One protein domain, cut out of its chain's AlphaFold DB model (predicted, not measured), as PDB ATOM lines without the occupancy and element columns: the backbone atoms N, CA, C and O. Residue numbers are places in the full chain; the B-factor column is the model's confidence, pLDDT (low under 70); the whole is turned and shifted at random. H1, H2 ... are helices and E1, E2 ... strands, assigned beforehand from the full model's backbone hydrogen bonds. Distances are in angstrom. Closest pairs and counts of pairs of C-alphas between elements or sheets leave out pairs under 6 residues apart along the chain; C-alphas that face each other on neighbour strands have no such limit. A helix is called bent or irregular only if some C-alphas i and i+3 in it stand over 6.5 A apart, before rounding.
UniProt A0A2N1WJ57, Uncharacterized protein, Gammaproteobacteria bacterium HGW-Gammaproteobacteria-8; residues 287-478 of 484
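AT A GLANCE: This is residues 287 to 478 of the 484 residues of an uncharacterized protein of Gammaproteobacteria bacterium HGW-Gammaproteobacteria-8 (UniProt A0A2N1WJ57). Two strand-built lobes stand apart, with the hairpin E6 E7 and loop residues 358 to 367 between them. The smaller lobe is the curled sheet E2 to E5; the larger holds the sheet E8 to E11 and the sheet E1 E12 E13, whose edge strands E8 and E1 come near each other at one point, the C-alphas of Leu 287 and Glu 401, 7.6 A apart, while residues 467 to 472 stick out on the way into H1. The printed part has 192 residues, with thirteen named strands, E1 to E13, followed by one helix, H1; the four sheets, in the orders E1 E12 E13, E2 E3 E4 E5, E6 E7 and E8 E9 E10 E11, are antiparallel. The class is mostly strand, though under half of the residues are in named elements. The whole is compact, with a radius of gyration of the C-alphas of 17.9 A and spans of 49 by 47 by 32 A.

HOW THE PARTS SIT: E1, residues 287 to 289, is the antiparallel neighbour of E12, residues 444 to 452, with N 289 and O 447 2.9 A apart. E2, residues 310 to 313, E3, 318 to 323, E4, 328 to 332, and E5, 339 to 343, form a meander, each strand the antiparallel neighbour of the one before, in a strongly twisted sheet; N 313 and O 318 are 2.8 A apart, N 321 and O 330 3.0 A, N 331 and O 341 2.9 A. E6, residues 371 to 375, and E7, 382 to 387, form a hairpin, with N 374 and O 383 2.9 A apart. E8, residues 399 to 401, E9, 404 to 408, E10, 412 to 418, and E11, 429 to 436, form a second meander; N 399 and O 406 are 3.0 A apart, N 407 and O 414 2.8 A, N 415 and O 433 2.9 A. The closest C-alphas of E7 and E11, Arg 385 and Leu 429, are 6.1 A apart; those of E1 and E8, Leu 287 and Glu 401, 7.6 A. E12 and E13, residues 455 to 462, form a hairpin, with N 450 and O 457 2.9 A apart. H1, residues 471 to 477, is apart from E12; 0 of its 3 O i to N i+4 pairs and 2 of its 4 O i to N i+3 pairs are within hydrogen-bond range.

IN THESE COORDINATES: E1 begins at C-alpha 287, (179.659, 196.695, 140.027). E10 is 19.5 A long, E12 23.6 A and E13 23.4 A; E11, 19.4 A, bends by 64 degrees at residue 432. H1 ends at C-alpha 477, (195.603, 173.929, 133.020), and is only just irregular: C-alphas 471 and 474 are 6.7 A apart.

THE WHOLE: The two C-alphas farthest apart, Ala 338 and Asn 454, are 52.5 A apart. The printed part has no cut; the links E1 to E2, E5 to E6 and E7 to E8 are long. Mean pLDDT of the printed part is 85.2; residues 303 to 308, 363 and 465 to 478 are under 70.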
ATOM      1  N   LEU A 287     180.015 198.059 140.392       94.69
ATOM      2  CA  LEU A 287     179.659 196.695 140.027       94.69
ATOM      3  C   LEU A 287     180.929 195.884 139.756       94.69
ATOM      4  O   LEU A 287     181.680 196.216 138.840       94.69
ATOM      5  N   ARG A 288     181.130 194.779 140.483       93.12
ATOM      6  CA  ARG A 288     182.181 193.785 140.208       93.12
ATOM      7  C   ARG A 288     181.570 192.533 139.580       93.12
ATOM      8  O   ARG A 288     180.705 191.897 140.176       93.12
ATOM      9  N   PHE A 289     182.067 192.130 138.416       91.62
ATOM     10  CA  PHE A 289     181.658 190.896 137.742       91.62
ATOM     11  C   PHE A 289     182.821 190.254 136.988       91.62
ATOM     12  O   PHE A 289     183.841 190.893 136.764       91.62
ATOM     13  N   GLY A 290     182.728 188.974 136.631       87.50
ATOM     14  CA  GLY A 290     183.866 188.235 136.080       87.50
ATOM     15  C   GLY A 290     183.512 187.305 134.924       87.50
ATOM     16  O   GLY A 290     182.336 187.139 134.585       87.50
ATOM     17  N   PRO A 291     184.526 186.665 134.315       85.94
ATOM     18  CA  PRO A 291     184.328 185.713 133.235       85.94
ATOM     19  C   PRO A 291     183.818 184.358 133.768       85.94
ATOM     20  O   PRO A 291     184.516 183.340 133.752       85.94
ATOM     21  N   TRP A 292     182.595 184.338 134.299       79.69
ATOM     22  CA  TRP A 292     181.987 183.139 134.887       79.69
ATOM     23  C   TRP A 292     181.483 182.144 133.835       79.69
ATOM     24  O   TRP A 292     181.382 180.944 134.106       79.69
ATOM     25  N   LEU A 293     181.231 182.609 132.610       79.56
ATOM     26  CA  LEU A 293     180.893 181.767 131.471       79.56
ATOM     27  C   LEU A 293     182.183 181.256 130.817       79.56
ATOM     28  O   LEU A 293     182.607 181.719 129.763       79.56
ATOM     29  N   LYS A 294     182.811 180.248 131.437       72.75
ATOM     30  CA  LYS A 294     184.065 179.655 130.925       72.75
ATOM     31  C   LYS A 294     183.909 179.044 129.521       72.75
ATOM     32  O   LYS A 294     184.894 178.870 128.808       72.75
ATOM     33  N   ARG A 295     182.690 178.635 129.149       76.38
ATOM     34  CA  ARG A 295     182.357 178.045 127.843       76.38
ATOM     35  C   ARG A 295     180.851 178.014 127.608       76.38
ATOM     36  O   ARG A 295     180.083 177.843 128.553       76.38
ATOM     37  N   PHE A 296     180.459 178.035 126.341       82.06
ATOM     38  CA  PHE A 296     179.074 177.791 125.957       82.06
ATOM     39  C   PHE A 296     178.690 176.307 126.089       82.06
ATOM     40  O   PHE A 296     179.538 175.430 125.869       82.06
ATOM     41  N   PRO A 297     177.426 176.009 126.442       83.44
ATOM     42  CA  PRO A 297     176.899 174.654 126.429       83.44
ATOM     43  C   PRO A 297     177.004 174.004 125.042       83.44
ATOM     44  O   PRO A 297     176.835 174.654 124.011       83.44
ATOM     45  N   VAL A 298     177.245 172.693 125.017       84.88
ATOM     46  CA  VAL A 298     177.286 171.891 123.782       84.88
ATOM     47  C   VAL A 298     176.058 170.985 123.726       84.88
ATOM     48  O   VAL A 298     175.517 170.575 124.759       84.88
ATOM     49  N   ARG A 299     175.602 170.653 122.515       88.00
ATOM     50  CA  ARG A 299     174.464 169.752 122.318       88.00
ATOM     51  C   ARG A 299     174.702 168.395 122.994       88.00
ATOM     52  O   ARG A 299     175.769 167.788 122.872       88.00
ATOM     53  N   HIS A 300     173.683 167.923 123.710       88.38
ATOM     54  CA  HIS A 300     173.719 166.709 124.526       88.38
ATOM     55  C   HIS A 300     174.884 166.673 125.528       88.38
ATOM     56  O   HIS A 300     175.516 165.636 125.701       88.38
ATOM     57  N   GLN A 301     175.211 167.790 126.180       82.94
ATOM     58  CA  GLN A 301     176.220 167.796 127.244       82.94
ATOM     59  C   GLN A 301     175.828 166.892 128.430       82.94
ATOM     60  O   GLN A 301     174.650 166.797 128.791       82.94
ATOM     61  N   PHE A 302     176.834 166.238 129.027       74.88
ATOM     62  CA  PHE A 302     176.666 165.244 130.096       74.88
ATOM     63  C   PHE A 302     176.111 165.808 131.408       74.88
ATOM     64  O   PHE A 302     175.227 165.198 131.998       74.88
ATOM     65  N   SER A 303     176.587 166.975 131.837       67.19
ATOM     66  CA  SER A 303     175.984 167.735 132.932       67.19
ATOM     67  C   SER A 303     175.393 169.006 132.352       67.19
ATOM     68  O   SER A 303     176.010 169.630 131.484       67.19
ATOM     69  N   SER A 304     174.232 169.430 132.850       61.56
ATOM     70  CA  SER A 304     173.899 170.848 132.804       61.56
ATOM     71  C   SER A 304     175.015 171.594 133.541       61.56
ATOM     72  O   SER A 304     175.429 171.204 134.637       61.56
ATOM     73  N   LEU A 305     175.586 172.608 132.894       62.62
ATOM     74  CA  LEU A 305     176.360 173.618 133.612       62.62
ATOM     75  C   LEU A 305     175.424 174.247 134.660       62.62
ATOM     76  O   LEU A 305     174.210 174.235 134.459       62.62
ATOM     77  N   ASN A 306     175.958 174.816 135.745       63.50
ATOM     78  CA  ASN A 306     175.180 175.648 136.682       63.50
ATOM     79  C   ASN A 306     174.795 176.993 136.028       63.50
ATOM     80  O   ASN A 306     174.997 178.059 136.594       63.50
ATOM     81  N   LEU A 307     174.323 176.930 134.787       69.12
ATOM     82  CA  LEU A 307     173.778 178.017 134.005       69.12
ATOM     83  C   LEU A 307     172.277 177.750 133.881       69.12
ATOM     84  O   LEU A 307     171.895 176.589 133.689       69.12
ATOM     85  N   PRO A 308     171.428 178.781 133.967       68.06
ATOM     86  CA  PRO A 308     169.997 178.608 133.784       68.06
ATOM     87  C   PRO A 308     169.717 178.001 132.399       68.06
ATOM     88  O   PRO A 308     170.077 178.560 131.364       68.06
ATOM     89  N   GLY A 309     169.121 176.805 132.377       74.56
ATOM     90  CA  GLY A 309     168.710 176.104 131.148       74.56
ATOM     91  C   GLY A 309     167.285 176.448 130.706       74.56
ATOM     92  O   GLY A 309     166.708 175.762 129.863       74.56
ATOM     93  N   GLY A 310     166.693 177.457 131.334       86.25
ATOM     94  CA  GLY A 310     165.289 177.805 131.228       86.25
ATOM     95  C   GLY A 310     164.950 178.993 132.119       86.25
ATOM     96  O   GLY A 310     165.746 179.368 132.981       86.25
ATOM     97  N   TRP A 311     163.768 179.564 131.921       89.94
ATOM     98  CA  TRP A 311     163.234 180.638 132.754       89.94
ATOM     99  C   TRP A 311     161.776 180.364 133.111       89.94
ATOM    100  O   TRP A 311     161.113 179.501 132.526       89.94
ATOM    101  N   TYR A 312     161.289 181.085 134.114       88.88
ATOM    102  CA  TYR A 312     159.878 181.114 134.447       88.88
ATOM    103  C   TYR A 312     159.286 182.446 134.018       88.88
ATOM    104  O   TYR A 312     159.722 183.507 134.462       88.88
ATOM    105  N   GLU A 313     158.284 182.370 133.163       86.94
ATOM    106  CA  GLU A 313     157.511 183.496 132.693       86.94
ATOM    107  C   GLU A 313     156.223 183.594 133.509       86.94
ATOM    108  O   GLU A 313     155.361 182.710 133.477       86.94
ATOM    109  N   LYS A 314     156.108 184.673 134.283       85.94
ATOM    110  CA  LYS A 314     155.039 184.821 135.271       85.94
ATOM    111  C   LYS A 314     153.682 185.134 134.640       85.94
ATOM    112  O   LYS A 314     152.678 184.652 135.145       85.94
ATOM    113  N   GLU A 315     153.650 185.923 133.571       84.75
ATOM    114  CA  GLU A 315     152.409 186.412 132.945       84.75
ATOM    115  C   GLU A 315     151.607 185.284 132.295       84.75
ATOM    116  O   GLU A 315     150.399 185.179 132.494       84.75
ATOM    117  N   HIS A 316     152.299 184.381 131.601       83.06
ATOM    118  CA  HIS A 316     151.699 183.214 130.958       83.06
ATOM    119  C   HIS A 316     151.798 181.932 131.804       83.06
ATOM    120  O   HIS A 316     151.437 180.847 131.330       83.06
ATOM    121  N   GLU A 317     152.297 182.042 133.043       89.69
ATOM    122  CA  GLU A 317     152.565 180.938 133.976       89.69
ATOM    123  C   GLU A 317     153.284 179.763 133.299       89.69
ATOM    124  O   GLU A 317     152.882 178.596 133.412       89.69
ATOM    125  N   THR A 318     154.324 180.078 132.529       90.88
ATOM    126  CA  THR A 318     155.023 179.111 131.685       90.88
ATOM    127  C   THR A 318     156.482 179.014 132.101       90.88
ATOM    128  O   THR A 318     157.234 179.980 132.116       90.88
ATOM    129  N   SER A 319     156.897 177.809 132.472       91.38
ATOM    130  CA  SER A 319     158.293 177.455 132.672       91.38
ATOM    131  C   SER A 319     158.839 176.903 131.364       91.38
ATOM    132  O   SER A 319     158.422 175.835 130.908       91.38
ATOM    133  N   TRP A 320     159.767 177.641 130.773       92.25
ATOM    134  CA  TRP A 320     160.477 177.267 129.561       92.25
ATOM    135  C   TRP A 320     161.723 176.478 129.939       92.25
ATOM    136  O   TRP A 320     162.511 176.921 130.769       92.25
ATOM    137  N   THR A 321     161.908 175.288 129.372       91.94
ATOM    138  CA  THR A 321     163.090 174.444 129.618       91.94
ATOM    139  C   THR A 321     163.675 173.976 128.294       91.94
ATOM    140  O   THR A 321     162.942 173.487 127.436       91.94
ATOM    141  N   PHE A 322     164.989 174.106 128.112       92.38
ATOM    142  CA  PHE A 322     165.641 173.753 126.852       92.38
ATOM    143  C   PHE A 322     165.728 172.234 126.635       92.38
ATOM    144  O   PHE A 322     166.230 171.502 127.492       92.38
ATOM    145  N   SER A 323     165.293 171.762 125.462       92.88
ATOM    146  CA  SER A 323     165.478 170.387 124.980       92.88
ATOM    147  C   SER A 323     166.666 170.311 124.027       92.88
ATOM    148  O   SER A 323     166.683 170.953 122.980       92.88
ATOM    149  N   HIS A 324     167.647 169.467 124.342       92.12
ATOM    150  CA  HIS A 324     168.800 169.222 123.468       92.12
ATOM    151  C   HIS A 324     168.473 168.342 122.256       92.12
ATOM    152  O   HIS A 324     169.204 168.373 121.259       92.12
ATOM    153  N   ASP A 325     167.417 167.534 122.337       93.12
ATOM    154  CA  ASP A 325     166.999 166.684 121.225       93.12
ATOM    155  C   ASP A 325     166.348 167.526 120.134       93.12
ATOM    156  O   ASP A 325     166.769 167.453 118.976       93.12
ATOM    157  N   ARG A 326     165.389 168.376 120.524       93.50
ATOM    158  CA  ARG A 326     164.673 169.268 119.603       93.50
ATOM    159  C   ARG A 326     165.416 170.565 119.310       93.50
ATOM    160  O   ARG A 326     165.134 171.178 118.292       93.50
ATOM    161  N   MET A 327     166.370 170.952 120.160       94.12
ATOM    162  CA  MET A 327     167.034 172.258 120.118       94.12
ATOM    163  C   MET A 327     166.017 173.413 120.173       94.12
ATOM    164  O   MET A 327     166.122 174.371 119.420       94.12
ATOM    165  N   LEU A 328     165.029 173.293 121.061       94.69
ATOM    166  CA  LEU A 328     163.931 174.243 121.306       94.69
ATOM    167  C   LEU A 328     163.695 174.330 122.818       94.69
ATOM    168  O   LEU A 328     163.981 173.358 123.528       94.69
ATOM    169  N   PHE A 329     163.116 175.420 123.323       94.00
ATOM    170  CA  PHE A 329     162.544 175.383 124.672       94.00
ATOM    171  C   PHE A 329     161.138 174.798 124.629       94.00
ATOM    172  O   PHE A 329     160.343 175.097 123.744       94.00
ATOM    173  N   LEU A 330     160.830 173.949 125.603       94.38
ATOM    174  CA  LEU A 330     159.506 173.381 125.800       94.38
ATOM    175  C   LEU A 330     158.867 174.063 127.005       94.38
ATOM    176  O   LEU A 330     159.453 174.097 128.091       94.38
ATOM    177  N   GLY A 331     157.685 174.629 126.787       93.38
ATOM    178  CA  GLY A 331     156.923 175.347 127.794       93.38
ATOM    179  C   GLY A 331     156.024 174.397 128.566       93.38
ATOM    180  O   GLY A 331     155.303 173.583 127.979       93.38
ATOM    181  N   ARG A 332     156.019 174.520 129.892       92.75
ATOM    182  CA  ARG A 332     155.065 173.828 130.764       92.75
ATOM    183  C   ARG A 332     154.530 174.760 131.835       92.75
ATOM    184  O   ARG A 332     155.265 175.593 132.353       92.75
ATOM    185  N   ASN A 333     153.292 174.560 132.252       92.25
ATOM    186  CA  ASN A 333     152.793 175.207 133.455       92.25
ATOM    187  C   ASN A 333     153.317 174.448 134.692       92.25
ATOM    188  O   ASN A 333     153.108 173.235 134.785       92.25
ATOM    189  N   PRO A 334     154.026 175.109 135.626       87.25
ATOM    190  CA  PRO A 334     154.667 174.424 136.748       87.25
ATOM    191  C   PRO A 334     153.669 173.861 137.771       87.25
ATOM    192  O   PRO A 334     154.006 172.893 138.453       87.25
ATOM    193  N   GLU A 335     152.459 174.420 137.865       87.38
ATOM    194  CA  GLU A 335     151.441 173.992 138.832       87.38
ATOM    195  C   GLU A 335     150.619 172.806 138.318       87.38
ATOM    196  O   GLU A 335     150.505 171.774 138.982       87.38
ATOM    197  N   SER A 336     150.070 172.935 137.110       88.25
ATOM    198  CA  SER A 336     149.227 171.911 136.482       88.25
ATOM    199  C   SER A 336     150.028 170.820 135.770       88.25
ATOM    200  O   SER A 336     149.501 169.741 135.510       88.25
ATOM    201  N   GLY A 337     151.288 171.092 135.416       87.19
ATOM    202  CA  GLY A 337     152.095 170.214 134.572       87.19
ATOM    203  C   GLY A 337     151.624 170.157 133.115       87.19
ATOM    204  O   GLY A 337     152.111 169.315 132.363       87.19
ATOM    205  N   ALA A 338     150.694 171.017 132.692       91.50
ATOM    206  CA  ALA A 338     150.213 171.051 131.313       91.50
ATOM    207  C   ALA A 338     151.285 171.607 130.362       91.50
ATOM    208  O   ALA A 338     151.997 172.553 130.705       91.50
ATOM    209  N   ALA A 339     151.386 171.044 129.157       92.62
ATOM    210  CA  ALA A 339     152.247 171.587 128.110       92.62
ATOM    211  C   ALA A 339     151.689 172.938 127.626       92.62
ATOM    212  O   ALA A 339     150.477 173.083 127.460       92.62
ATOM    213  N   LYS A 340     152.571 173.919 127.415       92.12
ATOM    214  CA  LYS A 340     152.226 175.310 127.068       92.12
ATOM    215  C   LYS A 340     152.774 175.774 125.715       92.12
ATOM    216  O   LYS A 340     152.470 176.883 125.302       92.12
ATOM    217  N   GLY A 341     153.504 174.917 125.001       92.69
ATOM    218  CA  GLY A 341     153.992 175.188 123.649       92.69
ATOM    219  C   GLY A 341     155.497 174.991 123.515       92.69
ATOM    220  O   GLY A 341     156.134 174.345 124.353       92.69
ATOM    221  N   VAL A 342     156.047 175.544 122.440       94.75
ATOM    222  CA  VAL A 342     157.479 175.544 122.124       94.75
ATOM    223  C   VAL A 342     157.978 176.979 121.988       94.75
ATOM    224  O   VAL A 342     157.187 177.880 121.723       94.75
ATOM    225  N   PHE A 343     159.277 177.181 122.168       93.81
ATOM    226  CA  PHE A 343     159.956 178.439 121.880       93.81
ATOM    227  C   PHE A 343     161.181 178.130 121.021       93.81
ATOM    228  O   PHE A 343     162.086 177.395 121.448       93.81
ATOM    229  N   GLY A 344     161.168 178.662 119.806       92.94
ATOM    230  CA  GLY A 344     162.193 178.469 118.792       92.94
ATOM    231  C   GLY A 344     163.073 179.690 118.618       92.94
ATOM    232  O   GLY A 344     163.146 180.563 119.483       92.94
ATOM    233  N   ARG A 345     163.778 179.730 117.491       90.19
ATOM    234  CA  ARG A 345     164.696 180.819 117.158       90.19
ATOM    235  C   ARG A 345     163.970 182.151 116.979       90.19
ATOM    236  O   ARG A 345     164.556 183.179 117.274       90.19
ATOM    237  N   ASP A 346     162.734 182.148 116.507       90.19
ATOM    238  CA  ASP A 346     162.022 183.386 116.197       90.19
ATOM    239  C   ASP A 346     161.039 183.787 117.324       90.19
ATOM    240  O   ASP A 346     160.519 184.900 117.323       90.19
ATOM    241  N   GLY A 347     160.858 182.943 118.350       91.31
ATOM    242  CA  GLY A 347     160.048 183.251 119.537       91.31
ATOM    243  C   GLY A 347     159.145 182.109 120.004       91.31
ATOM    244  O   GLY A 347     159.329 180.941 119.639       91.31
ATOM    245  N   ALA A 348     158.140 182.441 120.815       90.94
ATOM    246  CA  ALA A 348     157.119 181.493 121.247       90.94
ATOM    247  C   ALA A 348     156.244 181.032 120.070       90.94
ATOM    248  O   ALA A 348     155.786 181.822 119.249       90.94
ATOM    249  N   GLY A 349     155.984 179.727 119.998       90.81
ATOM    250  CA  GLY A 349     155.227 179.096 118.915       90.81
ATOM    251  C   GLY A 349     156.044 178.792 117.656       90.81
ATOM    252  O   GLY A 349     155.526 178.119 116.768       90.81
ATOM    253  N   ASP A 350     157.305 179.225 117.586       92.62
ATOM    254  CA  ASP A 350     158.220 178.846 116.512       92.62
ATOM    255  C   ASP A 350     158.829 177.456 116.766       92.62
ATOM    256  O   ASP A 350     159.389 177.171 117.827       92.62
ATOM    257  N   ASP A 351     158.738 176.587 115.761       93.44
ATOM    258  CA  ASP A 351     159.319 175.239 115.759       93.44
ATOM    259  C   ASP A 351     160.737 175.215 115.151       93.44
ATOM    260  O   ASP A 351     161.334 174.143 115.007       93.44
ATOM    261  N   THR A 352     161.300 176.371 114.775       94.44
ATOM    262  CA  THR A 352     162.638 176.453 114.179       94.44
ATOM    263  C   THR A 352     163.726 176.211 115.231       94.44
ATOM    264  O   THR A 352     163.870 177.003 116.167       94.44
ATOM    265  N   PRO A 353     164.542 175.148 115.090       93.81
ATOM    266  CA  PRO A 353     165.546 174.802 116.087       93.81
ATOM    267  C   PRO A 353     166.679 175.827 116.190       93.81
ATOM    268  O   PRO A 353     167.148 176.369 115.186       93.81
ATOM    269  N   PHE A 354     167.202 176.015 117.400       91.69
ATOM    270  CA  PHE A 354     168.432 176.762 117.629       91.69
ATOM    271  C   PHE A 354     169.645 176.017 117.048       91.69
ATOM    272  O   PHE A 354     169.812 174.811 117.234       91.69
ATOM    273  N   GLU A 355     170.554 176.749 116.402       89.25
ATOM    274  CA  GLU A 355     171.805 176.182 115.868       89.25
ATOM    275  C   GLU A 355     172.773 175.755 116.984       89.25
ATOM    276  O   GLU A 355     173.498 174.761 116.880       89.25
ATOM    277  N   HIS A 356     172.761 176.497 118.090       87.12
ATOM    278  CA  HIS A 356     173.595 176.270 119.262       87.12
ATOM    279  C   HIS A 356     172.742 176.299 120.520       87.12
ATOM    280  O   HIS A 356     171.705 176.950 120.551       87.12
ATOM    281  N   VAL A 357     173.186 175.609 121.571       89.12
ATOM    282  CA  VAL A 357     172.480 175.620 122.855       89.12
ATOM    283  C   VAL A 357     172.613 177.023 123.468       89.12
ATOM    284  O   VAL A 357     173.741 177.421 123.779       89.12
ATOM    285  N   PRO A 358     171.512 177.777 123.626       90.25
ATOM    286  CA  PRO A 358     171.554 179.103 124.219       90.25
ATOM    287  C   PRO A 358     171.779 179.008 125.732       90.25
ATOM    288  O   PRO A 358     171.427 178.023 126.383       90.25
ATOM    289  N   VAL A 359     172.374 180.054 126.290       89.44
ATOM    290  CA  VAL A 359     172.448 180.289 127.731       89.44
ATOM    291  C   VAL A 359     171.357 181.286 128.079       89.44
ATOM    292  O   VAL A 359     171.276 182.341 127.455       89.44
ATOM    293  N   VAL A 360     170.531 180.957 129.068       88.75
ATOM    294  CA  VAL A 360     169.520 181.883 129.572       88.75
ATOM    295  C   VAL A 360     170.194 182.792 130.596       88.75
ATOM    296  O   VAL A 360     170.770 182.318 131.580       88.75
ATOM    297  N   ALA A 361     170.186 184.090 130.319       84.88
ATOM    298  CA  ALA A 361     170.625 185.122 131.244       84.88
ATOM    299  C   ALA A 361     169.461 185.539 132.158       84.88
ATOM    300  O   ALA A 361     168.334 185.048 132.052       84.88
ATOM    301  N   GLU A 362     169.733 186.434 133.102       72.94
ATOM    302  CA  GLU A 362     168.678 186.969 133.957       72.94
ATOM    303  C   GLU A 362     167.614 187.703 133.130       72.94
ATOM    304  O   GLU A 362     167.906 188.253 132.070       72.94
ATOM    305  N   HIS A 363     166.378 187.728 133.635       68.81
ATOM    306  CA  HIS A 363     165.222 188.368 132.988       68.81
ATOM    307  C   HIS A 363     164.751 187.707 131.680       68.81
ATOM    308  O   HIS A 363     163.916 188.271 130.984       68.81
ATOM    309  N   GLY A 364     165.234 186.499 131.364       73.94
ATOM    310  CA  GLY A 364     164.800 185.743 130.184       73.94
ATOM    311  C   GLY A 364     165.558 186.091 128.902       73.94
ATOM    312  O   GLY A 364     165.271 185.511 127.860       73.94
ATOM    313  N   ASP A 365     166.557 186.977 128.964       87.19
ATOM    314  CA  ASP A 365     167.427 187.230 127.817       87.19
ATOM    315  C   ASP A 365     168.187 185.951 127.412       87.19
ATOM    316  O   ASP A 365     168.574 185.129 128.251       87.19
ATOM    317  N   LEU A 366     168.456 185.797 126.115       91.06
ATOM    318  CA  LEU A 366     169.146 184.631 125.570       91.06
ATOM    319  C   LEU A 366     170.511 185.016 125.006       91.06
ATOM    320  O   LEU A 366     170.668 185.985 124.264       91.06
ATOM    321  N   LEU A 367     171.513 184.206 125.326       91.50
ATOM    322  CA  LEU A 367     172.881 184.381 124.866       91.50
ATOM    323  C   LEU A 367     173.308 183.165 124.044       91.50
ATOM    324  O   LEU A 367     173.290 182.031 124.522       91.50
ATOM    325  N   THR A 368     173.740 183.387 122.807       89.31
ATOM    326  CA  THR A 368     174.480 182.388 122.025       89.31
ATOM    327  C   THR A 368     175.961 182.748 122.010       89.31
ATOM    328  O   THR A 368     176.371 183.757 122.581       89.31
ATOM    329  N   ARG A 369     176.794 181.933 121.349       86.44
ATOM    330  CA  ARG A 369     178.252 182.131 121.303       86.44
ATOM    331  C   ARG A 369     178.658 183.565 120.919       86.44
ATOM    332  O   ARG A 369     179.631 184.075 121.467       86.44
ATOM    333  N   ASN A 370     177.926 184.178 119.991       89.62
ATOM    334  CA  ASN A 370     178.259 185.460 119.371       89.62
ATOM    335  C   ASN A 370     177.090 186.457 119.310       89.62
ATOM    336  O   ASN A 370     177.246 187.528 118.728       89.62
ATOM    337  N   ALA A 371     175.915 186.133 119.853       91.94
ATOM    338  CA  ALA A 371     174.769 187.030 119.808       91.94
ATOM    339  C   ALA A 371     174.011 187.077 121.136       91.94
ATOM    340  O   ALA A 371     173.920 186.092 121.867       91.94
ATOM    341  N   PHE A 372     173.481 188.260 121.417       92.94
ATOM    342  CA  PHE A 372     172.645 188.573 122.560       92.94
ATOM    343  C   PHE A 372     171.247 188.925 122.063       92.94
ATOM    344  O   PHE A 372     171.084 189.799 121.203       92.94
ATOM    345  N   TYR A 373     170.255 188.236 122.610       92.25
ATOM    346  CA  TYR A 373     168.853 188.360 122.255       92.25
ATOM    347  C   TYR A 373     168.040 188.758 123.482       92.25
ATOM    348  O   TYR A 373     168.304 188.284 124.586       92.25
ATOM    349  N   GLY A 374     167.047 189.610 123.265       90.56
ATOM    350  CA  GLY A 374     165.987 189.875 124.227       90.56
ATOM    351  C   GLY A 374     164.715 189.178 123.780       90.56
ATOM    352  O   GLY A 374     164.542 188.908 122.590       90.56
ATOM    353  N   ILE A 375     163.842 188.898 124.737       88.81
ATOM    354  CA  ILE A 375     162.494 188.413 124.468       88.81
ATOM    355  C   ILE A 375     161.548 189.589 124.676       88.81
ATOM    356  O   ILE A 375     161.582 190.239 125.722       88.81
ATOM    357  N   ASP A 376     160.736 189.879 123.667       86.19
ATOM    358  CA  ASP A 376     159.653 190.845 123.790       86.19
ATOM    359  C   ASP A 376     158.575 190.275 124.720       86.19
ATOM    360  O   ASP A 376     158.050 189.194 124.470       86.19
ATOM    361  N   ALA A 377     158.251 190.987 125.799       80.44
ATOM    362  CA  ALA A 377     157.276 190.517 126.779       80.44
ATOM    363  C   ALA A 377     155.869 190.347 126.177       80.44
ATOM    364  O   ALA A 377     155.185 189.375 126.497       80.44
ATOM    365  N   ASP A 378     155.467 191.241 125.267       81.88
ATOM    366  CA  ASP A 378     154.113 191.284 124.712       81.88
ATOM    367  C   ASP A 378     153.926 190.248 123.599       81.88
ATOM    368  O   ASP A 378     152.918 189.541 123.547       81.88
ATOM    369  N   THR A 379     154.894 190.171 122.681       84.31
ATOM    370  CA  THR A 379     154.803 189.301 121.495       84.31
ATOM    371  C   THR A 379     155.463 187.941 121.698       84.31
ATOM    372  O   THR A 379     155.190 187.017 120.933       84.31
ATOM    373  N   GLN A 380     156.308 187.799 122.727       87.38
ATOM    374  CA  GLN A 380     157.176 186.639 122.949       87.38
ATOM    375  C   GLN A 380     158.102 186.335 121.759       87.38
ATOM    376  O   GLN A 380     158.575 185.207 121.601       87.38
ATOM    377  N   GLU A 381     158.379 187.336 120.921       89.38
ATOM    378  CA  GLU A 381     159.324 187.232 119.812       89.38
ATOM    379  C   GLU A 381     160.764 187.411 120.299       89.38
ATOM    380  O   GLU A 381     161.061 188.194 121.209       89.38
ATOM    381  N   MET A 382     161.685 186.681 119.668       90.19
ATOM    382  CA  MET A 382     163.108 186.809 119.966       90.19
ATOM    383  C   MET A 382     163.726 187.923 119.118       90.19
ATOM    384  O   MET A 382     163.833 187.824 117.896       90.19
ATOM    385  N   VAL A 383     164.211 188.976 119.774       90.69
ATOM    386  CA  VAL A 383     164.797 190.145 119.110       90.69
ATOM    387  C   VAL A 383     166.313 190.126 119.266       90.69
ATOM    388  O   VAL A 383     166.846 190.137 120.377       90.69
ATOM    389  N   LEU A 384     167.042 190.143 118.145       91.88
ATOM    390  CA  LEU A 384     168.497 190.315 118.156       91.88
ATOM    391  C   LEU A 384     168.849 191.714 118.672       91.88
ATOM    392  O   LEU A 384     168.565 192.712 118.011       91.88
ATOM    393  N   ARG A 385     169.524 191.786 119.823       90.94
ATOM    394  CA  ARG A 385     169.910 193.059 120.447       90.94
ATOM    395  C   ARG A 385     171.345 193.453 120.156       90.94
ATOM    396  O   ARG A 385     171.630 194.633 119.976       90.94
ATOM    397  N   TYR A 386     172.255 192.480 120.127       93.12
ATOM    398  CA  TYR A 386     173.663 192.731 119.830       93.12
ATOM    399  C   TYR A 386     174.337 191.506 119.215       93.12
ATOM    400  O   TYR A 386     174.071 190.373 119.614       93.12
ATOM    401  N   ARG A 387     175.244 191.729 118.260       94.00
ATOM    402  CA  ARG A 387     176.075 190.686 117.643       94.00
ATOM    403  C   ARG A 387     177.546 191.052 117.811       94.00
ATOM    404  O   ARG A 387     177.941 192.172 117.501       94.00
ATOM    405  N   LEU A 388     178.325 190.103 118.320       93.19
ATOM    406  CA  LEU A 388     179.768 190.228 118.498       93.19
ATOM    407  C   LEU A 388     180.503 190.199 117.152       93.19
ATOM    408  O   LEU A 388     179.942 189.788 116.133       93.19
ATOM    409  N   ARG A 389     181.767 190.636 117.163       91.94
ATOM    410  CA  ARG A 389     182.668 190.512 116.010       91.94
ATOM    411  C   ARG A 389     182.997 189.036 115.750       91.94
ATOM    412  O   ARG A 389     182.880 188.197 116.645       91.94
ATOM    413  N   ASP A 390     183.438 188.731 114.534       80.38
ATOM    414  CA  ASP A 390     183.947 187.398 114.203       80.38
ATOM    415  C   ASP A 390     185.141 187.059 115.129       80.38
ATOM    416  O   ASP A 390     185.949 187.930 115.451       80.38
ATOM    417  N   ASP A 391     185.198 185.820 115.633       85.25
ATOM    418  CA  ASP A 391     186.140 185.304 116.658       85.25
ATOM    419  C   ASP A 391     185.997 185.845 118.101       85.25
ATOM    420  O   ASP A 391     186.720 185.422 119.016       85.25
ATOM    421  N   GLU A 392     185.038 186.735 118.352       90.12
ATOM    422  CA  GLU A 392     184.722 187.233 119.690       90.12
ATOM    423  C   GLU A 392     183.624 186.377 120.350       90.12
ATOM    424  O   GLU A 392     182.639 185.982 119.724       90.12
ATOM    425  N   THR A 393     183.794 186.058 121.636       90.69
ATOM    426  CA  THR A 393     182.846 185.232 122.401       90.69
ATOM    427  C   THR A 393     182.589 185.820 123.775       90.69
ATOM    428  O   THR A 393     183.488 186.396 124.393       90.69
ATOM    429  N   PHE A 394     181.363 185.662 124.272       91.50
ATOM    430  CA  PHE A 394     181.026 186.078 125.630       91.50
ATOM    431  C   PHE A 394     181.742 185.216 126.668       91.50
ATOM    432  O   PHE A 394     181.791 183.990 126.552       91.50
ATOM    433  N   THR A 395     182.253 185.868 127.707       89.69
ATOM    434  CA  THR A 395     182.927 185.223 128.841       89.69
ATOM    435  C   THR A 395     182.163 185.404 130.149       89.69
ATOM    436  O   THR A 395     182.446 184.703 131.115       89.69
ATOM    437  N   GLY A 396     181.145 186.269 130.184       88.06
ATOM    438  CA  GLY A 396     180.237 186.454 131.318       88.06
ATOM    439  C   GLY A 396     178.778 186.573 130.877       88.06
ATOM    440  O   GLY A 396     178.489 186.755 129.693       88.06
ATOM    441  N   LEU A 397     177.858 186.463 131.838       89.56
ATOM    442  CA  LEU A 397     176.452 186.800 131.611       89.56
ATOM    443  C   LEU A 397     176.293 188.330 131.534       89.56
ATOM    444  O   LEU A 397     177.009 189.034 132.255       89.56
ATOM    445  N   PRO A 398     175.365 188.849 130.709       91.75
ATOM    446  CA  PRO A 398     175.057 190.274 130.654       91.75
ATOM    447  C   PRO A 398     174.748 190.839 132.042       91.75
ATOM    448  O   PRO A 398     173.978 190.238 132.787       91.75
ATOM    449  N   GLN A 399     175.334 191.988 132.377       92.56
ATOM    450  CA  GLN A 399     175.021 192.716 133.609       92.56
ATOM    451  C   GLN A 399     174.204 193.960 133.273       92.56
ATOM    452  O   GLN A 399     174.575 194.713 132.370       92.56
ATOM    453  N   ARG A 400     173.089 194.170 133.975       91.12
ATOM    454  CA  ARG A 400     172.176 195.298 133.760       91.12
ATOM    455  C   ARG A 400     172.236 196.232 134.964       91.12
ATOM    456  O   ARG A 400     171.450 196.089 135.886       91.12
ATOM    457  N   GLU A 401     173.165 197.180 134.937       91.56
ATOM    458  CA  GLU A 401     173.378 198.138 136.027       91.56
ATOM    459  C   GLU A 401     173.615 199.546 135.495       91.56
ATOM    460  O   GLU A 401     173.983 199.732 134.333       91.56
ATOM    461  N   PHE A 402     173.389 200.554 136.339       91.06
ATOM    462  CA  PHE A 402     173.561 201.972 135.982       91.06
ATOM    463  C   PHE A 402     172.739 202.411 134.747       91.06
ATOM    464  O   PHE A 402     173.129 203.315 134.001       91.06
ATOM    465  N   GLY A 403     171.616 201.734 134.474       89.88
ATOM    466  CA  GLY A 403     170.833 201.941 133.249       89.88
ATOM    467  C   GLY A 403     171.612 201.602 131.968       89.88
ATOM    468  O   GLY A 403     171.436 202.258 130.934       89.88
ATOM    469  N   ARG A 404     172.530 200.633 132.049       93.00
ATOM    470  CA  ARG A 404     173.366 200.125 130.957       93.00
ATOM    471  C   ARG A 404     173.377 198.606 130.947       93.00
ATOM    472  O   ARG A 404     173.111 197.960 131.954       93.00
ATOM    473  N   ILE A 405     173.715 198.046 129.791       94.06
ATOM    474  CA  ILE A 405     173.998 196.622 129.628       94.06
ATOM    475  C   ILE A 405     175.492 196.468 129.391       94.06
ATOM    476  O   ILE A 405     176.030 197.009 128.424       94.06
ATOM    477  N   MET A 406     176.155 195.730 130.272       95.12
ATOM    478  CA  MET A 406     177.577 195.431 130.182       95.12
ATOM    479  C   MET A 406     177.769 193.998 129.702       95.12
ATOM    480  O   MET A 406     177.235 193.051 130.285       95.12
ATOM    481  N   LEU A 407     178.542 193.847 128.633       94.75
ATOM    482  CA  LEU A 407     178.872 192.568 128.020       94.75
ATOM    483  C   LEU A 407     180.385 192.364 128.105       94.75
ATOM    484  O   LEU A 407     181.157 193.152 127.557       94.75
ATOM    485  N   LEU A 408     180.806 191.299 128.785       94.19
ATOM    486  CA  LEU A 408     182.210 190.907 128.867       94.19
ATOM    487  C   LEU A 408     182.513 189.821 127.836       94.19
ATOM    488  O   LEU A 408     181.833 188.788 127.788       94.19
ATOM    489  N   THR A 409     183.543 190.048 127.025       93.56
ATOM    490  CA  THR A 409     184.000 189.096 126.010       93.56
ATOM    491  C   THR A 409     185.412 188.596 126.299       93.56
ATOM    492  O   THR A 409     186.037 188.944 127.301       93.56
ATOM    493  N   ASN A 410     185.929 187.735 125.426       91.00
ATOM    494  CA  ASN A 410     187.327 187.312 125.441       91.00
ATOM    495  C   ASN A 410     188.300 188.401 124.943       91.00
ATOM    496  O   ASN A 410     189.505 188.167 124.948       91.00
ATOM    497  N   GLN A 411     187.810 189.561 124.499       92.06
ATOM    498  CA  GLN A 411     188.646 190.626 123.933       92.06
ATOM    499  C   GLN A 411     188.434 191.981 124.612       92.06
ATOM    500  O   GLN A 411     189.385 192.757 124.714       92.06
ATOM    501  N   ARG A 412     187.222 192.282 125.093       94.50
ATOM    502  CA  ARG A 412     186.858 193.619 125.584       94.50
ATOM    503  C   ARG A 412     185.663 193.602 126.534       94.50
ATOM    504  O   ARG A 412     184.903 192.637 126.603       94.50
ATOM    505  N   LEU A 413     185.498 194.711 127.245       96.25
ATOM    506  CA  LEU A 413     184.253 195.090 127.904       96.25
ATOM    507  C   LEU A 413     183.475 196.029 126.972       96.25
ATOM    508  O   LEU A 413     184.024 197.022 126.493       96.25
ATOM    509  N   ILE A 414     182.201 195.722 126.740       96.31
ATOM    510  CA  ILE A 414     181.291 196.512 125.906       96.31
ATOM    511  C   ILE A 414     180.167 197.038 126.794       96.31
ATOM    512  O   ILE A 414     179.503 196.253 127.472       96.31
ATOM    513  N   VAL A 415     179.931 198.348 126.770       96.50
ATOM    514  CA  VAL A 415     178.843 198.988 127.512       96.50
ATOM    515  C   VAL A 415     177.857 199.617 126.544       96.50
ATOM    516  O   VAL A 415     178.195 200.452 125.702       96.50
ATOM    517  N   LEU A 416     176.611 199.176 126.669       95.44
ATOM    518  CA  LEU A 416     175.508 199.517 125.788       95.44
ATOM    519  C   LEU A 416     174.420 200.246 126.574       95.44
ATOM    520  O   LEU A 416     174.191 199.975 127.755       95.44
ATOM    521  N   ARG A 417     173.711 201.150 125.905       93.75
ATOM    522  CA  ARG A 417     172.524 201.831 126.433       93.75
ATOM    523  C   ARG A 417     171.302 201.484 125.600       93.75
ATOM    524  O   ARG A 417     171.406 201.315 124.389       93.75
ATOM    525  N   GLU A 418     170.149 201.432 126.241       91.56
ATOM    526  CA  GLU A 418     168.874 201.246 125.555       91.56
ATOM    527  C   GLU A 418     168.421 202.566 124.912       91.56
ATOM    528  O   GLU A 418     168.453 203.623 125.550       91.56
ATOM    529  N   ASP A 419     168.019 202.528 123.640       89.38
ATOM    530  CA  ASP A 419     167.410 203.680 122.974       89.38
ATOM    531  C   ASP A 419     165.925 203.780 123.326       89.38
ATOM    532  O   ASP A 419     165.049 203.319 122.596       89.38
ATOM    533  N   LEU A 420     165.642 204.428 124.454       85.62
ATOM    534  CA  LEU A 420     164.277 204.651 124.938       85.62
ATOM    535  C   LEU A 420     163.430 205.550 124.016       85.62
ATOM    536  O   LEU A 420     162.244 205.739 124.273       85.62
ATOM    537  N   ARG A 421     164.017 206.151 122.970       83.75
ATOM    538  CA  ARG A 421     163.267 206.941 121.978       83.75
ATOM    539  C   ARG A 421     162.667 206.069 120.883       83.75
ATOM    540  O   ARG A 421     161.767 206.529 120.181       83.75
ATOM    541  N   ALA A 422     163.173 204.851 120.707       80.31
ATOM    542  CA  ALA A 422     162.609 203.913 119.759       80.31
ATOM    543  C   ALA A 422     161.238 203.447 120.264       80.31
ATOM    544  O   ALA A 422     161.108 202.985 121.394       80.31
ATOM    545  N   ALA A 423     160.215 203.530 119.414       75.69
ATOM    546  CA  ALA A 423     158.881 203.001 119.696       75.69
ATOM    547  C   ALA A 423     158.833 201.469 119.509       75.69
ATOM    548  O   ALA A 423     157.969 200.950 118.806       75.69
ATOM    549  N   ALA A 424     159.812 200.761 120.074       77.12
ATOM    550  CA  ALA A 424     159.900 199.308 120.074       77.12
ATOM    551  C   ALA A 424     159.676 198.795 121.501       77.12
ATOM    552  O   ALA A 424     160.209 199.366 122.452       77.12
ATOM    553  N   SER A 425     158.917 197.710 121.630       76.38
ATOM    554  CA  SER A 425     158.707 196.957 122.878       76.38
ATOM    555  C   SER A 425     160.031 196.533 123.520       76.38
ATOM    556  O   SER A 425     160.224 196.689 124.722       76.38
ATOM    557  N   THR A 426     160.980 196.075 122.697       81.56
ATOM    558  CA  THR A 426     162.376 195.842 123.079       81.56
ATOM    559  C   THR A 426     163.259 196.955 122.507       81.56
ATOM    560  O   THR A 426     163.538 196.952 121.303       81.56
ATOM    561  N   PRO A 427     163.742 197.907 123.329       84.56
ATOM    562  CA  PRO A 427     164.559 199.012 122.841       84.56
ATOM    563  C   PRO A 427     165.871 198.516 122.209       84.56
ATOM    564  O   PRO A 427     166.554 197.659 122.799       84.56
ATOM    565  N   PRO A 428     166.276 199.058 121.043       87.62
ATOM    566  CA  PRO A 428     167.548 198.716 120.433       87.62
ATOM    567  C   PRO A 428     168.706 199.225 121.294       87.62
ATOM    568  O   PRO A 428     168.579 200.190 122.052       87.62
ATOM    569  N   LEU A 429     169.851 198.555 121.181       91.75
ATOM    570  CA  LEU A 429     171.047 198.896 121.939       91.75
ATOM    571  C   LEU A 429     171.954 199.826 121.139       91.75
ATOM    572  O   LEU A 429     172.316 199.544 119.998       91.75
ATOM    573  N   LEU A 430     172.358 200.923 121.769       92.62
ATOM    574  CA  LEU A 430     173.360 201.849 121.262       92.62
ATOM    575  C   LEU A 430     174.666 201.633 122.020       92.62
ATOM    576  O   LEU A 430     174.663 201.516 123.247       92.62
ATOM    577  N   ALA A 431     175.786 201.625 121.301       92.75
ATOM    578  CA  ALA A 431     177.100 201.616 121.929       92.75
ATOM    579  C   ALA A 431     177.308 202.913 122.724       92.75
ATOM    580  O   ALA A 431     177.122 204.003 122.179       92.75
ATOM    581  N   ASP A 432     177.661 202.784 124.005       94.06
ATOM    582  CA  ASP A 432     178.061 203.918 124.842       94.06
ATOM    583  C   ASP A 432     179.589 204.029 124.829       94.06
ATOM    584  O   ASP A 432     180.144 205.021 124.358       94.06
ATOM    585  N   TRP A 433     180.278 202.964 125.247       95.19
ATOM    586  CA  TRP A 433     181.734 202.859 125.184       95.19
ATOM    587  C   TRP A 433     182.194 201.397 125.212       95.19
ATOM    588  O   TRP A 433     181.468 200.496 125.631       95.19
ATOM    589  N   GLU A 434     183.419 201.161 124.751       95.56
ATOM    590  CA  GLU A 434     184.078 199.858 124.787       95.56
ATOM    591  C   GLU A 434     185.549 200.025 125.171       95.56
ATOM    592  O   GLU A 434     186.165 201.047 124.865       95.56
ATOM    593  N   ILE A 435     186.109 199.028 125.854       95.50
ATOM    594  CA  ILE A 435     187.516 199.016 126.263       95.50
ATOM    595  C   ILE A 435     188.108 197.618 126.080       95.50
ATOM    596  O   ILE A 435     187.536 196.620 126.522       95.50
ATOM    597  N   GLU A 436     189.256 197.541 125.411       95.44
ATOM    598  CA  GLU A 436     189.993 196.288 125.225       95.44
ATOM    599  C   GLU A 436     190.554 195.771 126.552       95.44
ATOM    600  O   GLU A 436     190.948 196.547 127.423       95.44
ATOM    601  N   LEU A 437     190.600 194.445 126.709       93.56
ATOM    602  CA  LEU A 437     191.160 193.815 127.901       93.56
ATOM    603  C   LEU A 437     192.674 194.083 127.977       93.56
ATOM    604  O   LEU A 437     193.413 193.576 127.129       93.56
ATOM    605  N   PRO A 438     193.178 194.783 129.014       91.75
ATOM    606  CA  PRO A 438     194.567 195.257 129.035       91.75
ATOM    607  C   PRO A 438     195.645 194.168 128.932       91.75
ATOM    608  O   PRO A 438     196.760 194.445 128.496       91.75
ATOM    609  N   ARG A 439     195.351 192.934 129.366       88.38
ATOM    610  CA  ARG A 439     196.279 191.788 129.315       88.38
ATOM    611  C   ARG A 439     195.677 190.579 128.587       88.38
ATOM    612  O   ARG A 439     196.154 189.457 128.751       88.38
ATOM    613  N   GLY A 440     194.640 190.806 127.777       86.75
ATOM    614  CA  GLY A 440     193.863 189.748 127.133       86.75
ATOM    615  C   GLY A 440     192.950 188.984 128.106       86.75
ATOM    616  O   GLY A 440     192.793 189.381 129.255       86.75
ATOM    617  N   PRO A 441     192.320 187.881 127.671       83.50
ATOM    618  CA  PRO A 441     191.336 187.152 128.481       83.50
ATOM    619  C   PRO A 441     191.950 186.197 129.508       83.50
ATOM    620  O   PRO A 441     191.263 185.726 130.414       83.50
ATOM    621  N   GLN A 442     193.227 185.845 129.348       81.81
ATOM    622  CA  GLN A 442     193.879 184.880 130.226       81.81
ATOM    623  C   GLN A 442     194.016 185.476 131.624       81.81
ATOM    624  O   GLN A 442     194.444 186.615 131.776       81.81
ATOM    625  N   HIS A 443     193.679 184.686 132.645       82.00
ATOM    626  CA  HIS A 443     193.816 185.071 134.053       82.00
ATOM    627  C   HIS A 443     192.925 186.229 134.521       82.00
ATOM    628  O   HIS A 443     193.075 186.654 135.665       82.00
ATOM    629  N   LEU A 444     191.986 186.714 133.702       87.19
ATOM    630  CA  LEU A 444     191.001 187.697 134.148       87.19
ATOM    631  C   LEU A 444     190.122 187.078 135.249       87.19
ATOM    632  O   LEU A 444     189.493 186.043 135.030       87.19
ATOM    633  N   GLN A 445     190.105 187.692 136.432       86.81
ATOM    634  CA  GLN A 445     189.300 187.252 137.580       86.81
ATOM    635  C   GLN A 445     188.016 188.068 137.689       86.81
ATOM    636  O   GLN A 445     186.929 187.508 137.833       86.81
ATOM    637  N   SER A 446     188.138 189.390 137.575       90.88
ATOM    638  CA  SER A 446     187.012 190.310 137.654       90.88
ATOM    639  C   SER A 446     187.280 191.602 136.895       90.88
ATOM    640  O   SER A 446     188.422 191.986 136.626       90.88
ATOM    641  N   VAL A 447     186.184 192.265 136.568       94.06
ATOM    642  CA  VAL A 447     186.090 193.616 136.048       94.06
ATOM    643  C   VAL A 447     185.186 194.385 136.996       94.06
ATOM    644  O   VAL A 447     184.087 193.925 137.318       94.06
ATOM    645  N   THR A 448     185.656 195.538 137.449       95.50
ATOM    646  CA  THR A 448     184.916 196.401 138.368       95.50
ATOM    647  C   THR A 448     184.635 197.725 137.679       95.50
ATOM    648  O   THR A 448     185.567 198.366 137.201       95.50
ATOM    649  N   VAL A 449     183.370 198.134 137.606       96.19
ATOM    650  CA  VAL A 449     182.931 199.351 136.913       96.19
ATOM    651  C   VAL A 449     182.256 200.296 137.901       96.19
ATOM    652  O   VAL A 449     181.317 199.904 138.589       96.19
ATOM    653  N   ALA A 450     182.706 201.549 137.937       95.38
ATOM    654  CA  ALA A 450     182.096 202.625 138.713       95.38
ATOM    655  C   ALA A 450     181.634 203.759 137.794       95.38
ATOM    656  O   ALA A 450     182.393 204.225 136.938       95.38
ATOM    657  N   GLN A 451     180.405 204.230 137.996       93.88
ATOM    658  CA  GLN A 451     179.886 205.416 137.327       93.88
ATOM    659  C   GLN A 451     180.278 206.672 138.117       93.88
ATOM    660  O   GLN A 451     179.899 206.829 139.273       93.88
ATOM    661  N   LEU A 452     181.024 207.576 137.486       91.00
ATOM    662  CA  LEU A 452     181.350 208.894 138.029       91.00
ATOM    663  C   LEU A 452     180.357 209.946 137.523       91.00
ATOM    664  O   LEU A 452     179.704 209.770 136.495       91.00
ATOM    665  N   MET A 453     180.341 211.114 138.169       85.25
ATOM    666  CA  MET A 453     179.556 212.272 137.711       85.25
ATOM    667  C   MET A 453     179.898 212.717 136.279       85.25
ATOM    668  O   MET A 453     179.052 213.269 135.580       85.25
ATOM    669  N   ASN A 454     181.143 212.509 135.846       84.50
ATOM    670  CA  ASN A 454     181.666 212.962 134.558       84.50
ATOM    671  C   ASN A 454     182.264 211.835 133.700       84.50
ATOM    672  O   ASN A 454     183.017 212.124 132.769       84.50
ATOM    673  N   GLY A 455     181.963 210.567 133.992       90.69
ATOM    674  CA  GLY A 455     182.516 209.452 133.227       90.69
ATOM    675  C   GLY A 455     182.402 208.107 133.927       90.69
ATOM    676  O   GLY A 455     181.493 207.877 134.718       90.69
ATOM    677  N   TRP A 456     183.341 207.217 133.621       93.81
ATOM    678  CA  TRP A 456     183.384 205.854 134.139       93.81
ATOM    679  C   TRP A 456     184.806 205.508 134.556       93.81
ATOM    680  O   TRP A 456     185.765 205.930 133.907       93.81
ATOM    681  N   LEU A 457     184.934 204.713 135.611       94.31
ATOM    682  CA  LEU A 457     186.175 204.034 135.957       94.31
ATOM    683  C   LEU A 457     185.978 202.537 135.808       94.31
ATOM    684  O   LEU A 457     184.924 201.997 136.140       94.31
ATOM    685  N   THR A 458     186.993 201.868 135.275       94.50
ATOM    686  CA  THR A 458     187.005 200.417 135.132       94.50
ATOM    687  C   THR A 458     188.330 199.875 135.640       94.50
ATOM    688  O   THR A 458     189.391 200.325 135.212       94.50
ATOM    689  N   SER A 459     188.260 198.910 136.549       93.81
ATOM    690  CA  SER A 459     189.396 198.149 137.057       93.81
ATOM    691  C   SER A 459     189.344 196.728 136.502       93.81
ATOM    692  O   SER A 459     188.270 196.134 136.400       93.81
ATOM    693  N   PHE A 460     190.505 196.186 136.135       93.44
ATOM    694  CA  PHE A 460     190.655 194.808 135.667       93.44
ATOM    695  C   PHE A 460     191.602 194.059 136.596       93.44
ATOM    696  O   PHE A 460     192.786 194.389 136.683       93.44
ATOM    697  N   VAL A 461     191.101 193.004 137.233       91.12
ATOM    698  CA  VAL A 461     191.886 192.181 138.153       91.12
ATOM    699  C   VAL A 461     192.330 190.913 137.443       91.12
ATOM    700  O   VAL A 461     191.513 190.116 136.976       91.12
ATOM    701  N   TYR A 462     193.645 190.707 137.398       88.88
ATOM    702  CA  TYR A 462     194.263 189.510 136.837       88.88
ATOM    703  C   TYR A 462     194.891 188.672 137.945       88.88
ATOM    704  O   TYR A 462     195.632 189.184 138.783       88.88
ATOM    705  N   GLY A 463     194.629 187.369 137.926       81.94
ATOM    706  CA  GLY A 463     195.093 186.434 138.942       81.94
ATOM    707  C   GLY A 463     195.452 185.075 138.358       81.94
ATOM    708  O   GLY A 463     194.777 184.553 137.475       81.94
ATOM    709  N   ASN A 464     196.487 184.443 138.909       70.31
ATOM    710  CA  ASN A 464     197.050 183.197 138.378       70.31
ATOM    711  C   ASN A 464     196.181 181.935 138.618       70.31
ATOM    712  O   ASN A 464     196.697 180.827 138.511       70.31
ATOM    713  N   GLY A 465     194.893 182.067 138.977       57.31
ATOM    714  CA  GLY A 465     193.895 180.975 139.056       57.31
ATOM    715  C   GLY A 465     194.158 179.856 140.081       57.31
ATOM    716  O   GLY A 465     193.324 178.987 140.320       57.31
ATOM    717  N   MET A 466     195.310 179.857 140.754       50.22
ATOM    718  CA  MET A 466     195.832 178.673 141.447       50.22
ATOM    719  C   MET A 466     195.126 178.271 142.756       50.22
ATOM    720  O   MET A 466     195.575 177.316 143.390       50.22
ATOM    721  N   ARG A 467     194.046 178.940 143.186       52.41
ATOM    722  CA  ARG A 467     193.569 178.834 144.579       52.41
ATOM    723  C   ARG A 467     192.137 178.339 144.819       52.41
ATOM    724  O   ARG A 467     191.791 178.070 145.964       52.41
ATOM    725  N   GLN A 468     191.316 178.156 143.788       51.06
ATOM    726  CA  GLN A 468     189.969 177.598 143.982       51.06
ATOM    727  C   GLN A 468     190.005 176.155 144.532       51.06
ATOM    728  O   GLN A 468     190.814 175.322 144.133       51.06
ATOM    729  N   ILE A 469     189.120 175.836 145.473       44.12
ATOM    730  CA  ILE A 469     189.006 174.492 146.053       44.12
ATOM    731  C   ILE A 469     188.153 173.629 145.115       44.12
ATOM    732  O   ILE A 469     186.999 173.962 144.859       44.12
ATOM    733  N   GLY A 470     188.682 172.499 144.631       45.09
ATOM    734  CA  GLY A 470     187.880 171.463 143.964       45.09
ATOM    735  C   GLY A 470     188.461 170.901 142.664       45.09
ATOM    736  O   GLY A 470     189.523 171.297 142.191       45.09
ATOM    737  N   LEU A 471     187.742 169.940 142.073       42.56
ATOM    738  CA  LEU A 471     188.112 169.285 140.808       42.56
ATOM    739  C   LEU A 471     187.857 170.169 139.566       42.56
ATOM    740  O   LEU A 471     188.249 169.798 138.463       42.56
ATOM    741  N   SER A 472     187.232 171.340 139.737       44.50
ATOM    742  CA  SER A 472     186.890 172.300 138.676       44.50
ATOM    743  C   SER A 472     188.099 173.002 138.042       44.50
ATOM    744  O   SER A 472     187.948 173.671 137.025       44.50
ATOM    745  N   GLN A 473     189.301 172.850 138.608       48.94
ATOM    746  CA  GLN A 473     190.500 173.596 138.199       48.94
ATOM    747  C   GLN A 473     191.295 172.976 137.043       48.94
ATOM    748  O   GLN A 473     192.154 173.645 136.470       48.94
ATOM    749  N   PHE A 474     191.044 171.720 136.660       42.19
ATOM    750  CA  PHE A 474     191.757 171.130 135.517       42.19
ATOM    751  C   PHE A 474     191.444 171.848 134.192       42.19
ATOM    752  O   PHE A 474     192.251 171.791 133.266       42.19
ATOM    753  N   SER A 475     190.335 172.598 134.116       40.00
ATOM    754  CA  SER A 475     189.999 173.442 132.959       40.00
ATOM    755  C   SER A 475     190.913 174.654 132.780       40.00
ATOM    756  O   SER A 475     190.922 175.234 131.704       40.00
ATOM    757  N   GLU A 476     191.644 175.067 133.820       41.75
ATOM    758  CA  GLU A 476     192.572 176.209 133.744       41.75
ATOM    759  C   GLU A 476     193.977 175.784 133.303       41.75
ATOM    760  O   GLU A 476     194.731 176.595 132.779       41.75
ATOM    761  N   VAL A 477     194.318 174.500 133.463       36.41
ATOM    762  CA  VAL A 477     195.603 173.929 133.020       36.41
ATOM    763  C   VAL A 477     195.536 173.466 131.561       36.41
ATOM    764  O   VAL A 477     196.540 173.483 130.854       36.41
ATOM    765  N   VAL A 478     194.352 173.065 131.096       36.47
ATOM    766  CA  VAL A 478     194.103 172.678 129.707       36.47
ATOM    767  C   VAL A 478     192.876 173.444 129.237       36.47
ATOM    768  O   VAL A 478     191.754 173.075 129.592       36.47
TER     769      VAL A 478